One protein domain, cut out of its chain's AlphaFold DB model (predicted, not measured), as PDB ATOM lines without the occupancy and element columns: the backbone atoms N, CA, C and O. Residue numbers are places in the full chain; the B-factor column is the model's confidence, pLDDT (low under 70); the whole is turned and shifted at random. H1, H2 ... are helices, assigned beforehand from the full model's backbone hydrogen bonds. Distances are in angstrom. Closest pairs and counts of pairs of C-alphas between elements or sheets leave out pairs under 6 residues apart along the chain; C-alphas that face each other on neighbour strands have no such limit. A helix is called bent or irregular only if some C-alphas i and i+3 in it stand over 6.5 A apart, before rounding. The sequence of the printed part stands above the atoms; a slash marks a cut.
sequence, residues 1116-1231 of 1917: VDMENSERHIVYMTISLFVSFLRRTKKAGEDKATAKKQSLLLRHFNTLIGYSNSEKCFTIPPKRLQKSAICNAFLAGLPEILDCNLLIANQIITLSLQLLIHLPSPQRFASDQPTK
ATOM      1  N   VAL A1116     -12.134 -40.229  -5.115       47.69
ATOM      2  CA  VAL A1116     -11.548 -40.582  -6.429       47.69
ATOM      3  C   VAL A1116     -11.999 -41.971  -6.919       47.69
ATOM      4  O   VAL A1116     -12.166 -42.163  -8.128       47.69
ATOM      5  N   ASP A1117     -12.215 -42.923  -6.005       47.97
ATOM      6  CA  ASP A1117     -12.676 -44.286  -6.313       47.97
ATOM      7  C   ASP A1117     -14.200 -44.403  -6.471       47.97
ATOM      8  O   ASP A1117     -14.669 -45.380  -7.054       47.97
ATOM      9  N   MET A1118     -14.983 -43.442  -5.978       42.68
ATOM     10  CA  MET A1118     -16.433 -43.487  -6.116       42.68
ATOM     11  C   MET A1118     -16.838 -43.239  -7.577       42.68
ATOM     12  O   MET A1118     -16.471 -42.236  -8.190       42.68
ATOM     13  N   GLU A1119     -17.675 -44.120  -8.127       42.26
ATOM     14  CA  GLU A1119     -18.447 -43.871  -9.358       42.26
ATOM     15  C   GLU A1119     -19.567 -42.823  -9.140       42.26
ATOM     16  O   GLU A1119     -20.512 -42.731  -9.922       42.26
ATOM     17  N   ASN A1120     -19.470 -42.008  -8.085       52.48
ATOM     18  CA  ASN A1120     -20.485 -41.036  -7.705       52.48
ATOM     19  C   ASN A1120     -20.415 -39.772  -8.569       52.48
ATOM     20  O   ASN A1120     -19.347 -39.341  -9.015       52.48
ATOM     21  N   SER A1121     -21.568 -39.118  -8.716       55.74
ATOM     22  CA  SER A1121     -21.729 -37.757  -9.250       55.74
ATOM     23  C   SER A1121     -20.720 -36.750  -8.671       55.74
ATOM     24  O   SER A1121     -20.289 -35.832  -9.368       55.74
ATOM     25  N   GLU A1122     -20.272 -36.965  -7.433       63.08
ATOM     26  CA  GLU A1122     -19.253 -36.176  -6.735       63.08
ATOM     27  C   GLU A1122     -17.903 -36.146  -7.453       63.08
ATOM     28  O   GLU A1122     -17.284 -35.088  -7.538       63.08
ATOM     29  N   ARG A1123     -17.460 -37.256  -8.058       64.44
ATOM     30  CA  ARG A1123     -16.182 -37.304  -8.787       64.44
ATOM     31  C   ARG A1123     -16.151 -36.298  -9.937       64.44
ATOM     32  O   ARG A1123     -15.123 -35.667 -10.188       64.44
ATOM     33  N   HIS A1124     -17.274 -36.149 -10.637       69.18
ATOM     34  CA  HIS A1124     -17.401 -35.177 -11.717       69.18
ATOM     35  C   HIS A1124     -17.423 -33.740 -11.179       69.18
ATOM     36  O   HIS A1124     -16.757 -32.875 -11.741       69.18
ATOM     37  N   ILE A1125     -18.110 -33.497 -10.060       76.79
ATOM     38  CA  ILE A1125     -18.143 -32.185  -9.398       76.79
ATOM     39  C   ILE A1125     -16.739 -31.778  -8.930       76.79
ATOM     40  O   ILE A1125     -16.311 -30.653  -9.189       76.79
ATOM     41  N   VAL A1126     -15.983 -32.694  -8.316       73.84
ATOM     42  CA  VAL A1126     -14.594 -32.452  -7.901       73.84
ATOM     43  C   VAL A1126     -13.717 -32.162  -9.118       73.84
ATOM     44  O   VAL A1126     -12.966 -31.192  -9.105       73.84
ATOM     45  N   TYR A1127     -13.844 -32.932 -10.202       73.17
ATOM     46  CA  TYR A1127     -13.125 -32.658 -11.452       73.17
ATOM     47  C   TYR A1127     -13.417 -31.252 -11.999       73.17
ATOM     48  O   TYR A1127     -12.486 -30.513 -12.313       73.17
ATOM     49  N   MET A1128     -14.693 -30.868 -12.078       80.74
ATOM     50  CA  MET A1128     -15.114 -29.545 -12.552       80.74
ATOM     51  C   MET A1128     -14.584 -28.428 -11.645       80.74
ATOM     52  O   MET A1128     -14.068 -27.429 -12.138       80.74
ATOM     53  N   THR A1129     -14.628 -28.628 -10.326       82.88
ATOM     54  CA  THR A1129     -14.110 -27.675  -9.331       82.88
ATOM     55  C   THR A1129     -12.595 -27.511  -9.458       82.88
ATOM     56  O   THR A1129     -12.094 -26.392  -9.422       82.88
ATOM     57  N   ILE A1130     -11.859 -28.604  -9.675       81.97
ATOM     58  CA  ILE A1130     -10.404 -28.577  -9.871       81.97
ATOM     59  C   ILE A1130     -10.045 -27.921 -11.205       81.97
ATOM     60  O   ILE A1130      -9.113 -27.128 -11.254       81.97
ATOM     61  N   SER A1131     -10.795 -28.183 -12.274       81.54
ATOM     62  CA  SER A1131     -10.608 -27.512 -13.567       81.54
ATOM     63  C   SER A1131     -10.819 -25.994 -13.456       81.54
ATOM     64  O   SER A1131     -10.019 -25.196 -13.957       81.54
ATOM     65  N   LEU A1132     -11.851 -25.578 -12.713       87.80
ATOM     66  CA  LEU A1132     -12.108 -24.174 -12.400       87.80
ATOM     67  C   LEU A1132     -11.000 -23.580 -11.511       87.80
ATOM     68  O   LEU A1132     -10.562 -22.458 -11.751       87.80
ATOM     69  N   PHE A1133     -10.490 -24.344 -10.541       88.85
ATOM     70  CA  PHE A1133      -9.373 -23.941  -9.680       88.85
ATOM     71  C   PHE A1133      -8.079 -23.741 -10.469       88.85
ATOM     72  O   PHE A1133      -7.407 -22.730 -10.310       88.85
ATOM     73  N   VAL A1134      -7.756 -24.654 -11.380       84.99
ATOM     74  CA  VAL A1134      -6.606 -24.549 -12.287       84.99
ATOM     75  C   VAL A1134      -6.733 -23.311 -13.183       84.99
ATOM     76  O   VAL A1134      -5.776 -22.548 -13.323       84.99
ATOM     77  N   SER A1135      -7.937 -23.045 -13.702       82.78
ATOM     78  CA  SER A1135      -8.236 -21.823 -14.468       82.78
ATOM     79  C   SER A1135      -8.069 -20.549 -13.626       82.78
ATOM     80  O   SER A1135      -7.596 -19.528 -14.126       82.78
ATOM     81  N   PHE A1136      -8.408 -20.605 -12.335       87.92
ATOM     82  CA  PHE A1136      -8.186 -19.516 -11.384       87.92
ATOM     83  C   PHE A1136      -6.695 -19.297 -11.083       87.92
ATOM     84  O   PHE A1136      -6.222 -18.161 -11.150       87.92
ATOM     85  N   LEU A1137      -5.926 -20.366 -10.837       84.90
ATOM     86  CA  LEU A1137      -4.475 -20.291 -10.617       84.90
ATOM     87  C   LEU A1137      -3.744 -19.673 -11.817       84.90
ATOM     88  O   LEU A1137      -2.776 -18.939 -11.632       84.90
ATOM     89  N   ARG A1138      -4.230 -19.903 -13.040       81.94
ATOM     90  CA  ARG A1138      -3.699 -19.266 -14.252       81.94
ATOM     91  C   ARG A1138      -3.867 -17.739 -14.254       81.94
ATOM     92  O   ARG A1138      -2.976 -17.047 -14.734       81.94
ATOM     93  N   ARG A1139      -5.006 -17.217 -13.783       77.01
ATOM     94  CA  ARG A1139      -5.387 -15.794 -13.940       77.01
ATOM     95  C   ARG A1139      -5.134 -14.922 -12.712       77.01
ATOM     96  O   ARG A1139      -5.127 -13.701 -12.832       77.01
ATOM     97  N   THR A1140      -4.968 -15.518 -11.535       75.20
ATOM     98  CA  THR A1140      -4.875 -14.761 -10.280       75.20
ATOM     99  C   THR A1140      -3.621 -13.874 -10.228       75.20
ATOM    100  O   THR A1140      -2.490 -14.361 -10.236       75.20
ATOM    101  N   LYS A1141      -3.829 -12.549 -10.195       67.53
ATOM    102  CA  LYS A1141      -2.756 -11.535 -10.155       67.53
ATOM    103  C   LYS A1141      -2.265 -11.256  -8.727       67.53
ATOM    104  O   LYS A1141      -1.069 -11.089  -8.519       67.53
ATOM    105  N   LYS A1142      -3.168 -11.283  -7.739       61.53
ATOM    106  CA  LYS A1142      -2.913 -10.965  -6.315       61.53
ATOM    107  C   LYS A1142      -2.299 -12.132  -5.524       61.53
ATOM    108  O   LYS A1142      -2.695 -12.420  -4.392       61.53
ATOM    109  N   ALA A1143      -1.368 -12.869  -6.127       55.56
ATOM    110  CA  ALA A1143      -0.693 -13.975  -5.457       55.56
ATOM    111  C   ALA A1143       0.444 -13.439  -4.569       55.56
ATOM    112  O   ALA A1143       1.476 -13.002  -5.067       55.56
ATOM    113  N   GLY A1144       0.271 -13.500  -3.246       55.44
ATOM    114  CA  GLY A1144       1.331 -13.201  -2.276       55.44
ATOM    115  C   GLY A1144       1.544 -11.729  -1.896       55.44
ATOM    116  O   GLY A1144       2.482 -11.465  -1.148       55.44
ATOM    117  N   GLU A1145       0.702 -10.794  -2.349       58.67
ATOM    118  CA  GLU A1145       0.804  -9.373  -1.956       58.67
ATOM    119  C   GLU A1145       0.450  -9.156  -0.474       58.67
ATOM    120  O   GLU A1145       1.203  -8.506   0.251       58.67
ATOM    121  N   ASP A1146      -0.633  -9.781   0.006       68.77
ATOM    122  CA  ASP A1146      -1.109  -9.639   1.384       68.77
ATOM    123  C   ASP A1146      -0.884 -10.898   2.231       68.77
ATOM    124  O   ASP A1146      -1.104 -12.039   1.817       68.77
ATOM    125  N   LYS A1147      -0.531 -10.705   3.509       73.92
ATOM    126  CA  LYS A1147      -0.308 -11.808   4.465       73.92
ATOM    127  C   LYS A1147      -1.550 -12.694   4.651       73.92
ATOM    128  O   LYS A1147      -1.418 -13.882   4.944       73.92
ATOM    129  N   ALA A1148      -2.750 -12.129   4.512       73.10
ATOM    130  CA  ALA A1148      -4.009 -12.864   4.625       73.10
ATOM    131  C   ALA A1148      -4.276 -13.747   3.394       73.10
ATOM    132  O   ALA A1148      -4.599 -14.926   3.552       73.10
ATOM    133  N   THR A1149      -4.081 -13.223   2.179       76.46
ATOM    134  CA  THR A1149      -4.233 -13.997   0.937       76.46
ATOM    135  C   THR A1149      -3.158 -15.072   0.822       76.46
ATOM    136  O   THR A1149      -3.483 -16.207   0.488       76.46
ATOM    137  N   ALA A1150      -1.919 -14.782   1.230       77.61
ATOM    138  CA  ALA A1150      -0.837 -15.765   1.280       77.61
ATOM    139  C   ALA A1150      -1.162 -16.968   2.189       77.61
ATOM    140  O   ALA A1150      -0.866 -18.110   1.833       77.61
ATOM    141  N   LYS A1151      -1.818 -16.745   3.340       80.79
ATOM    142  CA  LYS A1151      -2.286 -17.833   4.220       80.79
ATOM    143  C   LYS A1151      -3.370 -18.685   3.555       80.79
ATOM    144  O   LYS A1151      -3.273 -19.909   3.604       80.79
ATOM    145  N   LYS A1152      -4.369 -18.058   2.921       83.36
ATOM    146  CA  LYS A1152      -5.448 -18.762   2.198       83.36
ATOM    147  C   LYS A1152      -4.899 -19.580   1.024       83.36
ATOM    148  O   LYS A1152      -5.223 -20.754   0.888       83.36
ATOM    149  N   GLN A1153      -4.002 -18.986   0.239       84.67
ATOM    150  CA  GLN A1153      -3.283 -19.642  -0.852       84.67
ATOM    151  C   GLN A1153      -2.470 -20.839  -0.347       84.67
ATOM    152  O   GLN A1153      -2.610 -21.941  -0.872       84.67
ATOM    153  N   SER A1154      -1.660 -20.657   0.701       82.82
ATOM    154  CA  SER A1154      -0.865 -21.743   1.283       82.82
ATOM    155  C   SER A1154      -1.739 -22.880   1.814       82.82
ATOM    156  O   SER A1154      -1.361 -24.043   1.679       82.82
ATOM    157  N   LEU A1155      -2.892 -22.565   2.410       82.70
ATOM    158  CA  LEU A1155      -3.838 -23.560   2.905       82.70
ATOM    159  C   LEU A1155      -4.445 -24.376   1.757       82.70
ATOM    160  O   LEU A1155      -4.421 -25.606   1.808       82.70
ATOM    161  N   LEU A1156      -4.937 -23.704   0.712       83.80
ATOM    162  CA  LEU A1156      -5.534 -24.363  -0.449       83.80
ATOM    163  C   LEU A1156      -4.525 -25.193  -1.234       83.80
ATOM    164  O   LEU A1156      -4.848 -26.310  -1.622       83.80
ATOM    165  N   LEU A1157      -3.298 -24.702  -1.422       83.66
ATOM    166  CA  LEU A1157      -2.238 -25.476  -2.069       83.66
ATOM    167  C   LEU A1157      -1.864 -26.711  -1.243       83.66
ATOM    168  O   LEU A1157      -1.733 -27.795  -1.799       83.66
ATOM    169  N   ARG A1158      -1.772 -26.589   0.088       80.13
ATOM    170  CA  ARG A1158      -1.528 -27.737   0.975       80.13
ATOM    171  C   ARG A1158      -2.629 -28.791   0.853       80.13
ATOM    172  O   ARG A1158      -2.327 -29.979   0.839       80.13
ATOM    173  N   HIS A1159      -3.883 -28.363   0.741       76.46
ATOM    174  CA  HIS A1159      -5.014 -29.273   0.590       76.46
ATOM    175  C   HIS A1159      -5.097 -29.893  -0.808       76.46
ATOM    176  O   HIS A1159      -5.337 -31.090  -0.958       76.46
ATOM    177  N   PHE A1160      -4.828 -29.093  -1.837       81.07
ATOM    178  CA  PHE A1160      -4.699 -29.553  -3.209       81.07
ATOM    179  C   PHE A1160      -3.606 -30.624  -3.340       81.07
ATOM    180  O   PHE A1160      -3.834 -31.653  -3.974       81.07
ATOM    181  N   ASN A1161      -2.468 -30.444  -2.659       82.18
ATOM    182  CA  ASN A1161      -1.415 -31.453  -2.558       82.18
ATOM    183  C   ASN A1161      -1.961 -32.776  -1.996       82.18
ATOM    184  O   ASN A1161      -1.748 -33.831  -2.592       82.18
ATOM    185  N   THR A1162      -2.747 -32.727  -0.917       74.56
ATOM    186  CA  THR A1162      -3.389 -33.918  -0.341       74.56
ATOM    187  C   THR A1162      -4.366 -34.586  -1.321       74.56
ATOM    188  O   THR A1162      -4.389 -35.815  -1.412       74.56
ATOM    189  N   LEU A1163      -5.125 -33.804  -2.103       73.04
ATOM    190  CA  LEU A1163      -6.073 -34.300  -3.117       73.04
ATOM    191  C   LEU A1163      -5.388 -35.028  -4.283       73.04
ATOM    192  O   LEU A1163      -5.933 -35.999  -4.807       73.04
ATOM    193  N   ILE A1164      -4.189 -34.596  -4.683       76.62
ATOM    194  CA  ILE A1164      -3.381 -35.296  -5.696       76.62
ATOM    195  C   ILE A1164      -2.515 -36.419  -5.105       76.62
ATOM    196  O   ILE A1164      -1.742 -37.043  -5.828       76.62
ATOM    197  N   GLY A1165      -2.634 -36.698  -3.804       75.39
ATOM    198  CA  GLY A1165      -1.892 -37.771  -3.148       75.39
ATOM    199  C   GLY A1165      -0.480 -37.427  -2.715       75.39
ATOM    200  O   GLY A1165       0.322 -38.339  -2.538       75.39
ATOM    201  N   TYR A1166      -0.151 -36.144  -2.603       82.80
ATOM    202  CA  TYR A1166       1.142 -35.683  -2.132       82.80
ATOM    203  C   TYR A1166       1.101 -35.408  -0.629       82.80
ATOM    204  O   TYR A1166       0.329 -34.569  -0.159       82.80
ATOM    205  N   SER A1167       1.962 -36.096   0.120       78.49
ATOM    206  CA  SER A1167       2.158 -35.846   1.545       78.49
ATOM    207  C   SER A1167       3.118 -34.674   1.740       78.49
ATOM    208  O   SER A1167       4.273 -34.709   1.305       78.49
ATOM    209  N   ASN A1168       2.644 -33.622   2.411       77.53
ATOM    210  CA  ASN A1168       3.474 -32.455   2.720       77.53
ATOM    211  C   ASN A1168       4.529 -32.780   3.791       77.53
ATOM    212  O   ASN A1168       5.616 -32.200   3.767       77.53
ATOM    213  N   SER A1169       4.225 -33.715   4.696       77.32
ATOM    214  CA  SER A1169       5.130 -34.193   5.743       77.32
ATOM    215  C   SER A1169       6.224 -35.119   5.197       77.32
ATOM    216  O   SER A1169       7.405 -34.889   5.460       77.32
ATOM    217  N   GLU A1170       5.865 -36.111   4.377       76.66
ATOM    218  CA  GLU A1170       6.823 -37.073   3.803       76.66
ATOM    219  C   GLU A1170       7.531 -36.555   2.537       76.66
ATOM    220  O   GLU A1170       8.516 -37.142   2.082       76.66
ATOM    221  N   LYS A1171       7.055 -35.440   1.966       81.52
ATOM    222  CA  LYS A1171       7.538 -34.835   0.710       81.52
ATOM    223  C   LYS A1171       7.561 -35.811  -0.475       81.52
ATOM    224  O   LYS A1171       8.467 -35.777  -1.318       81.52
ATOM    225  N   CYS A1172       6.574 -36.700  -0.532       82.18
ATOM    226  CA  CYS A1172       6.442 -37.727  -1.559       82.18
ATOM    227  C   CYS A1172       4.966 -38.027  -1.874       82.18
ATOM    228  O   CYS A1172       4.058 -37.647  -1.131       82.18
ATOM    229  N   PHE A1173       4.722 -38.703  -2.998       82.97
ATOM    230  CA  PHE A1173       3.389 -39.194  -3.344       82.97
ATOM    231  C   PHE A1173       3.098 -40.510  -2.619       82.97
ATOM    232  O   PHE A1173       3.820 -41.489  -2.797       82.97
ATOM    233  N   THR A1174       2.007 -40.550  -1.854       74.15
ATOM    234  CA  THR A1174       1.566 -41.734  -1.097       74.15
ATOM    235  C   THR A1174       0.700 -42.675  -1.940       74.15
ATOM    236  O   THR A1174       0.604 -43.873  -1.665       74.15
ATOM    237  N   ILE A1175       0.089 -42.164  -3.017       75.81
ATOM    238  CA  ILE A1175      -0.740 -42.949  -3.939       75.81
ATOM    239  C   ILE A1175       0.131 -43.599  -5.022       75.81
ATOM    240  O   ILE A1175       0.882 -42.893  -5.695       75.81
ATOM    241  N   PRO A1176      -0.029 -44.906  -5.308       79.49
ATOM    242  CA  PRO A1176       0.648 -45.548  -6.429       79.49
ATOM    243  C   PRO A1176       0.343 -44.877  -7.790       79.49
ATOM    244  O   PRO A1176      -0.827 -44.594  -8.080       79.49
ATOM    245  N   PRO A1177       1.345 -44.707  -8.677       81.43
ATOM    246  CA  PRO A1177       1.217 -44.033  -9.974       81.43
ATOM    247  C   PRO A1177       0.023 -44.492 -10.807       81.43
ATOM    248  O   PRO A1177      -0.757 -43.684 -11.300       81.43
ATOM    249  N   LYS A1178      -0.180 -45.810 -10.910       75.81
ATOM    250  CA  LYS A1178      -1.233 -46.393 -11.750       75.81
ATOM    251  C   LYS A1178      -2.652 -46.019 -11.319       75.81
ATOM    252  O   LYS A1178      -3.572 -46.030 -12.138       75.81
ATOM    253  N   ARG A1179      -2.841 -45.708 -10.036       75.83
ATOM    254  CA  ARG A1179      -4.108 -45.184  -9.521       75.83
ATOM    255  C   ARG A1179      -4.218 -43.686  -9.798       75.83
ATOM    256  O   ARG A1179      -5.272 -43.239 -10.241       75.83
ATOM    257  N   LEU A1180      -3.124 -42.940  -9.638       79.52
ATOM    258  CA  LEU A1180      -3.080 -41.500  -9.900       79.52
ATOM    259  C   LEU A1180      -3.284 -41.148 -11.386       79.52
ATOM    260  O   LEU A1180      -3.996 -40.198 -11.684       79.52
ATOM    261  N   GLN A1181      -2.790 -41.967 -12.321       78.93
ATOM    262  CA  GLN A1181      -3.044 -41.836 -13.770       78.93
ATOM    263  C   GLN A1181      -4.543 -41.864 -14.130       78.93
ATOM    264  O   GLN A1181      -4.975 -41.298 -15.134       78.93
ATOM    265  N   LYS A1182      -5.357 -42.545 -13.313       73.26
ATOM    266  CA  LYS A1182      -6.817 -42.607 -13.469       73.26
ATOM    267  C   LYS A1182      -7.539 -41.517 -12.673       73.26
ATOM    268  O   LYS A1182      -8.762 -41.407 -12.784       73.26
ATOM    269  N   SER A1183      -6.817 -40.742 -11.863       73.48
ATOM    270  CA  SER A1183      -7.383 -39.674 -11.048       73.48
ATOM    271  C   SER A1183      -7.805 -38.516 -11.941       73.48
ATOM    272  O   SER A1183      -6.990 -37.893 -12.620       73.48
ATOM    273  N   ALA A1184      -9.099 -38.201 -11.913       70.51
ATOM    274  CA  ALA A1184      -9.636 -37.061 -12.646       70.51
ATOM    275  C   ALA A1184      -9.001 -35.744 -12.157       70.51
ATOM    276  O   ALA A1184      -8.698 -34.874 -12.966       70.51
ATOM    277  N   ILE A1185      -8.727 -35.644 -10.852       75.49
ATOM    278  CA  ILE A1185      -8.091 -34.488 -10.203       75.49
ATOM    279  C   ILE A1185      -6.691 -34.262 -10.771       75.49
ATOM    280  O   ILE A1185      -6.367 -33.168 -11.230       75.49
ATOM    281  N   CYS A1186      -5.873 -35.317 -10.780       82.38
ATOM    282  CA  CYS A1186      -4.510 -35.234 -11.283       82.38
ATOM    283  C   CYS A1186      -4.479 -34.899 -12.779       82.38
ATOM    284  O   CYS A1186      -3.650 -34.106 -13.217       82.38
ATOM    285  N   ASN A1187      -5.405 -35.467 -13.554       79.55
ATOM    286  CA  ASN A1187      -5.492 -35.227 -14.991       79.55
ATOM    287  C   ASN A1187      -5.956 -33.797 -15.310       79.55
ATOM    288  O   ASN A1187      -5.418 -33.185 -16.227       79.55
ATOM    289  N   ALA A1188      -6.899 -33.241 -14.538       76.82
ATOM    290  CA  ALA A1188      -7.312 -31.839 -14.656       76.82
ATOM    291  C   ALA A1188      -6.155 -30.878 -14.352       76.82
ATOM    292  O   ALA A1188      -5.933 -29.923 -15.092       76.82
ATOM    293  N   PHE A1189      -5.392 -31.157 -13.292       87.18
ATOM    294  CA  PHE A1189      -4.218 -30.363 -12.947       87.18
ATOM    295  C   PHE A1189      -3.129 -30.442 -14.008       87.18
ATOM    296  O   PHE A1189      -2.652 -29.405 -14.454       87.18
ATOM    297  N   LEU A1190      -2.772 -31.650 -14.455       87.15
ATOM    298  CA  LEU A1190      -1.751 -31.831 -15.484       87.15
ATOM    299  C   LEU A1190      -2.136 -31.121 -16.787       87.15
ATOM    300  O   LEU A1190      -1.270 -30.520 -17.410       87.15
ATOM    301  N   ALA A1191      -3.415 -31.150 -17.172       82.82
ATOM    302  CA  ALA A1191      -3.896 -30.498 -18.388       82.82
ATOM    303  C   ALA A1191      -3.743 -28.968 -18.363       82.82
ATOM    304  O   ALA A1191      -3.418 -28.380 -19.389       82.82
ATOM    305  N   GLY A1192      -3.948 -28.317 -17.212       84.39
ATOM    306  CA  GLY A1192      -3.754 -26.864 -17.094       84.39
ATOM    307  C   GLY A1192      -2.403 -26.437 -16.518       84.39
ATOM    308  O   GLY A1192      -2.117 -25.244 -16.454       84.39
ATOM    309  N   LEU A1193      -1.545 -27.384 -16.129       91.06
ATOM    310  CA  LEU A1193      -0.207 -27.098 -15.619       91.06
ATOM    311  C   LEU A1193       0.657 -26.294 -16.613       91.06
ATOM    312  O   LEU A1193       1.273 -25.329 -16.156       91.06
ATOM    313  N   PRO A1194       0.686 -26.594 -17.931       90.06
ATOM    314  CA  PRO A1194       1.418 -25.773 -18.895       90.06
ATOM    315  C   PRO A1194       1.002 -24.299 -18.837       90.06
ATOM    316  O   PRO A1194       1.848 -23.416 -18.745       90.06
ATOM    317  N   GLU A1195      -0.303 -24.022 -18.795       84.79
ATOM    318  CA  GLU A1195      -0.807 -22.648 -18.761       84.79
ATOM    319  C   GLU A1195      -0.457 -21.931 -17.450       84.79
ATOM    320  O   GLU A1195      -0.132 -20.746 -17.472       84.79
ATOM    321  N   ILE A1196      -0.474 -22.631 -16.307       88.02
ATOM    322  CA  ILE A1196      -0.044 -22.052 -15.022       88.02
ATOM    323  C   ILE A1196       1.446 -21.694 -15.073       88.02
ATOM    324  O   ILE A1196       1.822 -20.585 -14.688       88.02
ATOM    325  N   LEU A1197       2.286 -22.611 -15.570       88.74
ATOM    326  CA  LEU A1197       3.733 -22.409 -15.709       88.74
ATOM    327  C   LEU A1197       4.069 -21.252 -16.660       88.74
ATOM    328  O   LEU A1197       5.113 -20.612 -16.495       88.74
ATOM    329  N   ASP A1198       3.203 -20.995 -17.640       88.46
ATOM    330  CA  ASP A1198       3.378 -19.964 -18.655       88.46
ATOM    331  C   ASP A1198       2.892 -18.579 -18.197       88.46
ATOM    332  O   ASP A1198       3.630 -17.598 -18.333       88.46
ATOM    333  N   CYS A1199       1.679 -18.516 -17.631       83.36
ATOM    334  CA  CYS A1199       0.947 -17.277 -17.345       83.36
ATOM    335  C   CYS A1199       1.132 -16.742 -15.913       83.36
ATOM    336  O   CYS A1199       1.001 -15.537 -15.711       83.36
ATOM    337  N   ASN A1200       1.419 -17.591 -14.913       83.11
ATOM    338  CA  ASN A1200       1.497 -17.177 -13.505       83.11
ATOM    339  C   ASN A1200       2.791 -17.644 -12.822       83.11
ATOM    340  O   ASN A1200       2.804 -18.595 -12.041       83.11
ATOM    341  N   LEU A1201       3.888 -16.928 -13.088       81.31
ATOM    342  CA  LEU A1201       5.229 -17.268 -12.593       81.31
ATOM    343  C   LEU A1201       5.322 -17.335 -11.056       81.31
ATOM    344  O   LEU A1201       6.122 -18.103 -10.524       81.31
ATOM    345  N   LEU A1202       4.523 -16.548 -10.325       82.44
ATOM    346  CA  LEU A1202       4.530 -16.548  -8.857       82.44
ATOM    347  C   LEU A1202       3.978 -17.861  -8.301       82.44
ATOM    348  O   LEU A1202       4.627 -18.506  -7.478       82.44
ATOM    349  N   ILE A1203       2.806 -18.283  -8.782       83.42
ATOM    350  CA  ILE A1203       2.206 -19.562  -8.383       83.42
ATOM    351  C   ILE A1203       3.027 -20.725  -8.920       83.42
ATOM    352  O   ILE A1203       3.296 -21.673  -8.184       83.42
ATOM    353  N   ALA A1204       3.488 -20.631 -10.165       86.02
ATOM    354  CA  ALA A1204       4.340 -21.629 -10.782       86.02
ATOM    355  C   ALA A1204       5.607 -21.906  -9.957       86.02
ATOM    356  O   ALA A1204       5.906 -23.065  -9.690       86.02
ATOM    357  N   ASN A1205       6.295 -20.872  -9.456       85.50
ATOM    358  CA  ASN A1205       7.458 -21.038  -8.574       85.50
ATOM    359  C   ASN A1205       7.128 -21.732  -7.240       85.50
ATOM    360  O   ASN A1205       8.004 -22.358  -6.648       85.50
ATOM    361  N   GLN A1206       5.885 -21.655  -6.760       85.19
ATOM    362  CA  GLN A1206       5.462 -22.370  -5.552       85.19
ATOM    363  C   GLN A1206       5.131 -23.841  -5.831       85.19
ATOM    364  O   GLN A1206       5.422 -24.700  -4.999       85.19
ATOM    365  N   ILE A1207       4.556 -24.152  -6.998       88.16
ATOM    366  CA  ILE A1207       4.161 -25.521  -7.367       88.16
ATOM    367  C   ILE A1207       5.252 -26.291  -8.122       88.16
ATOM    368  O   ILE A1207       5.151 -27.505  -8.233       88.16
ATOM    369  N   ILE A1208       6.311 -25.639  -8.610       89.58
ATOM    370  CA  ILE A1208       7.315 -26.256  -9.495       89.58
ATOM    371  C   ILE A1208       7.939 -27.534  -8.919       89.58
ATOM    372  O   ILE A1208       8.089 -28.523  -9.632       89.58
ATOM    373  N   THR A1209       8.249 -27.552  -7.619       88.47
ATOM    374  CA  THR A1209       8.820 -28.733  -6.947       88.47
ATOM    375  C   THR A1209       7.839 -29.907  -6.973       88.47
ATOM    376  O   THR A1209       8.213 -31.027  -7.321       88.47
ATOM    377  N   LEU A1210       6.571 -29.631  -6.658       89.80
ATOM    378  CA  LEU A1210       5.485 -30.604  -6.696       89.80
ATOM    379  C   LEU A1210       5.251 -31.105  -8.123       89.80
ATOM    380  O   LEU A1210       5.146 -32.307  -8.344       89.80
ATOM    381  N   SER A1211       5.211 -30.190  -9.094       91.61
ATOM    382  CA  SER A1211       5.037 -30.495 -10.510       91.61
ATOM    383  C   SER A1211       6.145 -31.409 -11.024       91.61
ATOM    384  O   SER A1211       5.848 -32.416 -11.653       91.61
ATOM    385  N   LEU A1212       7.414 -31.136 -10.705       93.36
ATOM    386  CA  LEU A1212       8.536 -32.000 -11.085       93.36
ATOM    387  C   LEU A1212       8.412 -33.405 -10.490       93.36
ATOM    388  O   LEU A1212       8.577 -34.396 -11.202       93.36
ATOM    389  N   GLN A1213       8.081 -33.511  -9.202       91.77
ATOM    390  CA  GLN A1213       7.860 -34.809  -8.568       91.77
ATOM    391  C   GLN A1213       6.654 -35.540  -9.171       91.77
ATOM    392  O   GLN A1213       6.721 -36.754  -9.360       91.77
ATOM    393  N   LEU A1214       5.584 -34.822  -9.526       92.13
ATOM    394  CA  LEU A1214       4.396 -35.386 -10.164       92.13
ATOM    395  C   LEU A1214       4.713 -35.926 -11.561       92.13
ATOM    396  O   LEU A1214       4.314 -37.041 -11.894       92.13
ATOM    397  N   LEU A1215       5.460 -35.160 -12.361       94.07
ATOM    398  CA  LEU A1215       5.890 -35.559 -13.701       94.07
ATOM    399  C   LEU A1215       6.802 -36.798 -13.653       94.07
ATOM    400  O   LEU A1215       6.735 -37.623 -14.557       94.07
ATOM    401  N   ILE A1216       7.603 -36.988 -12.598       91.89
ATOM    402  CA  ILE A1216       8.366 -38.233 -12.397       91.89
ATOM    403  C   ILE A1216       7.432 -39.370 -11.968       91.89
ATOM    404  O   ILE A1216       7.513 -40.478 -12.487       91.89
ATOM    405  N   HIS A1217       6.543 -39.110 -11.012       89.40
ATOM    406  CA  HIS A1217       5.713 -40.145 -10.401       89.40
ATOM    407  C   HIS A1217       4.692 -40.733 -11.374       89.40
ATOM    408  O   HIS A1217       4.546 -41.950 -11.449       89.40
ATOM    409  N   LEU A1218       4.007 -39.890 -12.149       89.08
ATOM    410  CA  LEU A1218       2.904 -40.291 -13.022       89.08
ATOM    411  C   LEU A1218       3.251 -41.388 -14.037       89.08
ATOM    412  O   LEU A1218       2.486 -42.343 -14.100       89.08
ATOM    413  N   PRO A1219       4.339 -41.319 -14.823       89.27
ATOM    414  CA  PRO A1219       4.671 -42.355 -15.800       89.27
ATOM    415  C   PRO A1219       5.252 -43.649 -15.200       89.27
ATOM    416  O   PRO A1219       5.449 -44.624 -15.924       89.27
ATOM    417  N   SER A1220       5.509 -43.709 -13.886       86.02
ATOM    418  CA  SER A1220       6.059 -44.914 -13.253       86.02
ATOM    419  C   SER A1220       5.109 -46.123 -13.407       86.02
ATOM    420  O   SER A1220       3.898 -46.009 -13.185       86.02
ATOM    421  N   PRO A1221       5.620 -47.322 -13.759       76.00
ATOM    422  CA  PRO A1221       4.805 -48.518 -13.988       76.00
ATOM    423  C   PRO A1221       4.343 -49.210 -12.693       76.00
ATOM    424  O   PRO A1221       3.626 -50.218 -12.766       76.00
ATOM    425  N   GLN A1222       4.747 -48.700 -11.523       78.15
ATOM    426  CA  GLN A1222       4.400 -49.255 -10.214       78.15
ATOM    427  C   GLN A1222       2.877 -49.312 -10.027       78.15
ATOM    428  O   GLN A1222       2.150 -48.330 -10.208       78.15
ATOM    429  N   ARG A1223       2.384 -50.496  -9.660       68.29
ATOM    430  CA  ARG A1223       0.961 -50.763  -9.417       68.29
ATOM    431  C   ARG A1223       0.636 -50.683  -7.935       68.29
ATOM    432  O   ARG A1223      -0.439 -50.211  -7.575       68.29
ATOM    433  N   PHE A1224       1.566 -51.131  -7.103       67.23
ATOM    434  CA  PHE A1224       1.450 -51.150  -5.655       67.23
ATOM    435  C   PHE A1224       2.589 -50.350  -5.030       67.23
ATOM    436  O   PHE A1224       3.692 -50.307  -5.568       67.23
ATOM    437  N   ALA A1225       2.349 -49.753  -3.860       64.64
ATOM    438  CA  ALA A1225       3.390 -49.038  -3.115       64.64
ATOM    439  C   ALA A1225       4.564 -49.953  -2.700       64.64
ATOM    440  O   ALA A1225       5.664 -49.478  -2.452       64.64
ATOM    441  N   SER A1226       4.337 -51.272  -2.647       62.33
ATOM    442  CA  SER A1226       5.360 -52.291  -2.389       62.33
ATOM    443  C   SER A1226       6.211 -52.656  -3.610       62.33
ATOM    444  O   SER A1226       7.182 -53.396  -3.457       62.33
ATOM    445  N   ASP A1227       5.841 -52.211  -4.815       63.47
ATOM    446  CA  ASP A1227       6.589 -52.535  -6.029       63.47
ATOM    447  C   ASP A1227       7.942 -51.819  -6.009       63.47
ATOM    448  O   ASP A1227       8.019 -50.612  -5.761       63.47
ATOM    449  N   GLN A1228       9.022 -52.543  -6.315       67.62
ATOM    450  CA  GLN A1228      10.342 -51.926  -6.413       67.62
ATOM    451  C   GLN A1228      10.341 -50.835  -7.499       67.62
ATOM    452  O   GLN A1228       9.827 -51.071  -8.597       67.62
ATOM    453  N   PRO A1229      10.906 -49.644  -7.224       66.09
ATOM    454  CA  PRO A1229      10.973 -48.572  -8.206       66.09
ATOM    455  C   PRO A1229      11.835 -49.010  -9.389       66.09
ATOM    456  O   PRO A1229      13.036 -49.252  -9.259       66.09
ATOM    457  N   THR A1230      11.214 -49.112 -10.562       69.27
ATOM    458  CA  THR A1230      11.924 -49.324 -11.823       69.27
ATOM    459  C   THR A1230      12.740 -48.080 -12.139       69.27
ATOM    460  O   THR A1230      12.199 -46.975 -12.148       69.27
ATOM    461  N   LYS A1231      14.041 -48.251 -12.390       67.63
ATOM    462  CA  LYS A1231      14.950 -47.123 -12.642       67.63
ATOM    463  C   LYS A1231      14.688 -46.421 -13.980       67.63
ATOM    464  O   LYS A1231      14.896 -45.217 -14.052       67.63
TER     465      LYS A1231
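This is residues 1116 to 1231 of the 1917 residues of an uncharacterized protein of Dracunculus medinensis (UniProt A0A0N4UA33). Four long helices stand at four corners round a shared middle, and few contacts join them: H1 and H4 lie side by side and run the same way, H5 folds back from the end of H4, and H2 runs back opposite H4 without touching another helix. The short H3 and the closing stretch of residues 1218 to 1231 lie toward the end where H5 finishes. The printed part has 116 residues with five named helices, H1 to H5 in order along the chain, and no named strand; the class is all helix. The whole is compact, with a radius of gyration of the C-alphas of 14.7 A, and the C-alphas span 44 by 34 by 25 A along their three main axes.

The longest helix is H1, residues 1121 to 1139. It touches H4, residues 1184 to 1199, with 22 pairs of C-alphas within 8 A; the closest C-alphas are those of Arg 1138 and Ile 1196, 4.7 A apart. The two run the same way at a shallow tilt of 8 degrees. H4 and H5, residues 1201 to 1217, only just touch, and only at the corner by their link, with 3 pairs of C-alphas within 8 A. H4 touches H5 with residues 1196 to 1197 alone, and H5 touches H4 with residues 1203 to 1204 alone; the closest C-alphas of the two helices are those of Leu 1197 and Ala 1204, 5.0 A apart. H4 and H5 run opposite ways at a steep tilt of 43 degrees. H1 and H5 are close but not clearly touching, with the closest C-alphas, those of Leu 1137 and Ile 1203, 7.1 A apart. H2, residues 1147 to 1163, is near H1, with 5 pairs of C-alphas within 10 A, and near H5, with 7 such pairs. H2 and H4 are close but not clearly touching: their closest C-alphas, those of Leu 1163 and Ile 1185, are 7.4 A apart. They run opposite ways at a steep tilt of 41 degrees. H3, residues 1177 to 1180, is close to but not clearly touching H5, where the closest C-alphas, those of Pro 1177 and His 1217, are 6.0 A apart. H1 and H3 are apart. Every O i to N i+4 pair is within hydrogen-bond range in H1 and H2, against 10 of 12 in H4 and 11 of 13 in H5; H3 is too short for such a pair.

H1 begins at C-alpha 1121 (-21.729, -37.757, -9.250) and is 27.8 A long from first to last C-alpha. H2 is 24.4 A long and begins at C-alpha 1147 (-0.308, -11.808, 4.465). H3 has four residues. H4 is 22.9 A long, with a kink of 39 degrees near residue 1192; it is irregular, with C-alphas 1191 and 1194 7.1 A apart. H5 is 23.0 A long, with a kink of 54 degrees near residue 1208; it is irregular too, with C-alphas 1206 and 1209 7.3 A apart. H5 ends at C-alpha 1217 (5.713, -40.145, -10.401).

The C-alphas farthest apart, those of Asp 1146 and Gln 1228, are 44.5 A apart. The printed part has no cut. The link from H2 to H3 is long, 13 residues, and in it residues 1166 to 1167 pair antiparallel with residues 1172 to 1173. The link from H1 to H2 is short, and those from H3 to H4 and from H4 to H5 are tight. The mean pLDDT of the printed part is 77.7; residues 1116 to 1124, 1141 to 1146 and 1223 to 1231 are under 70.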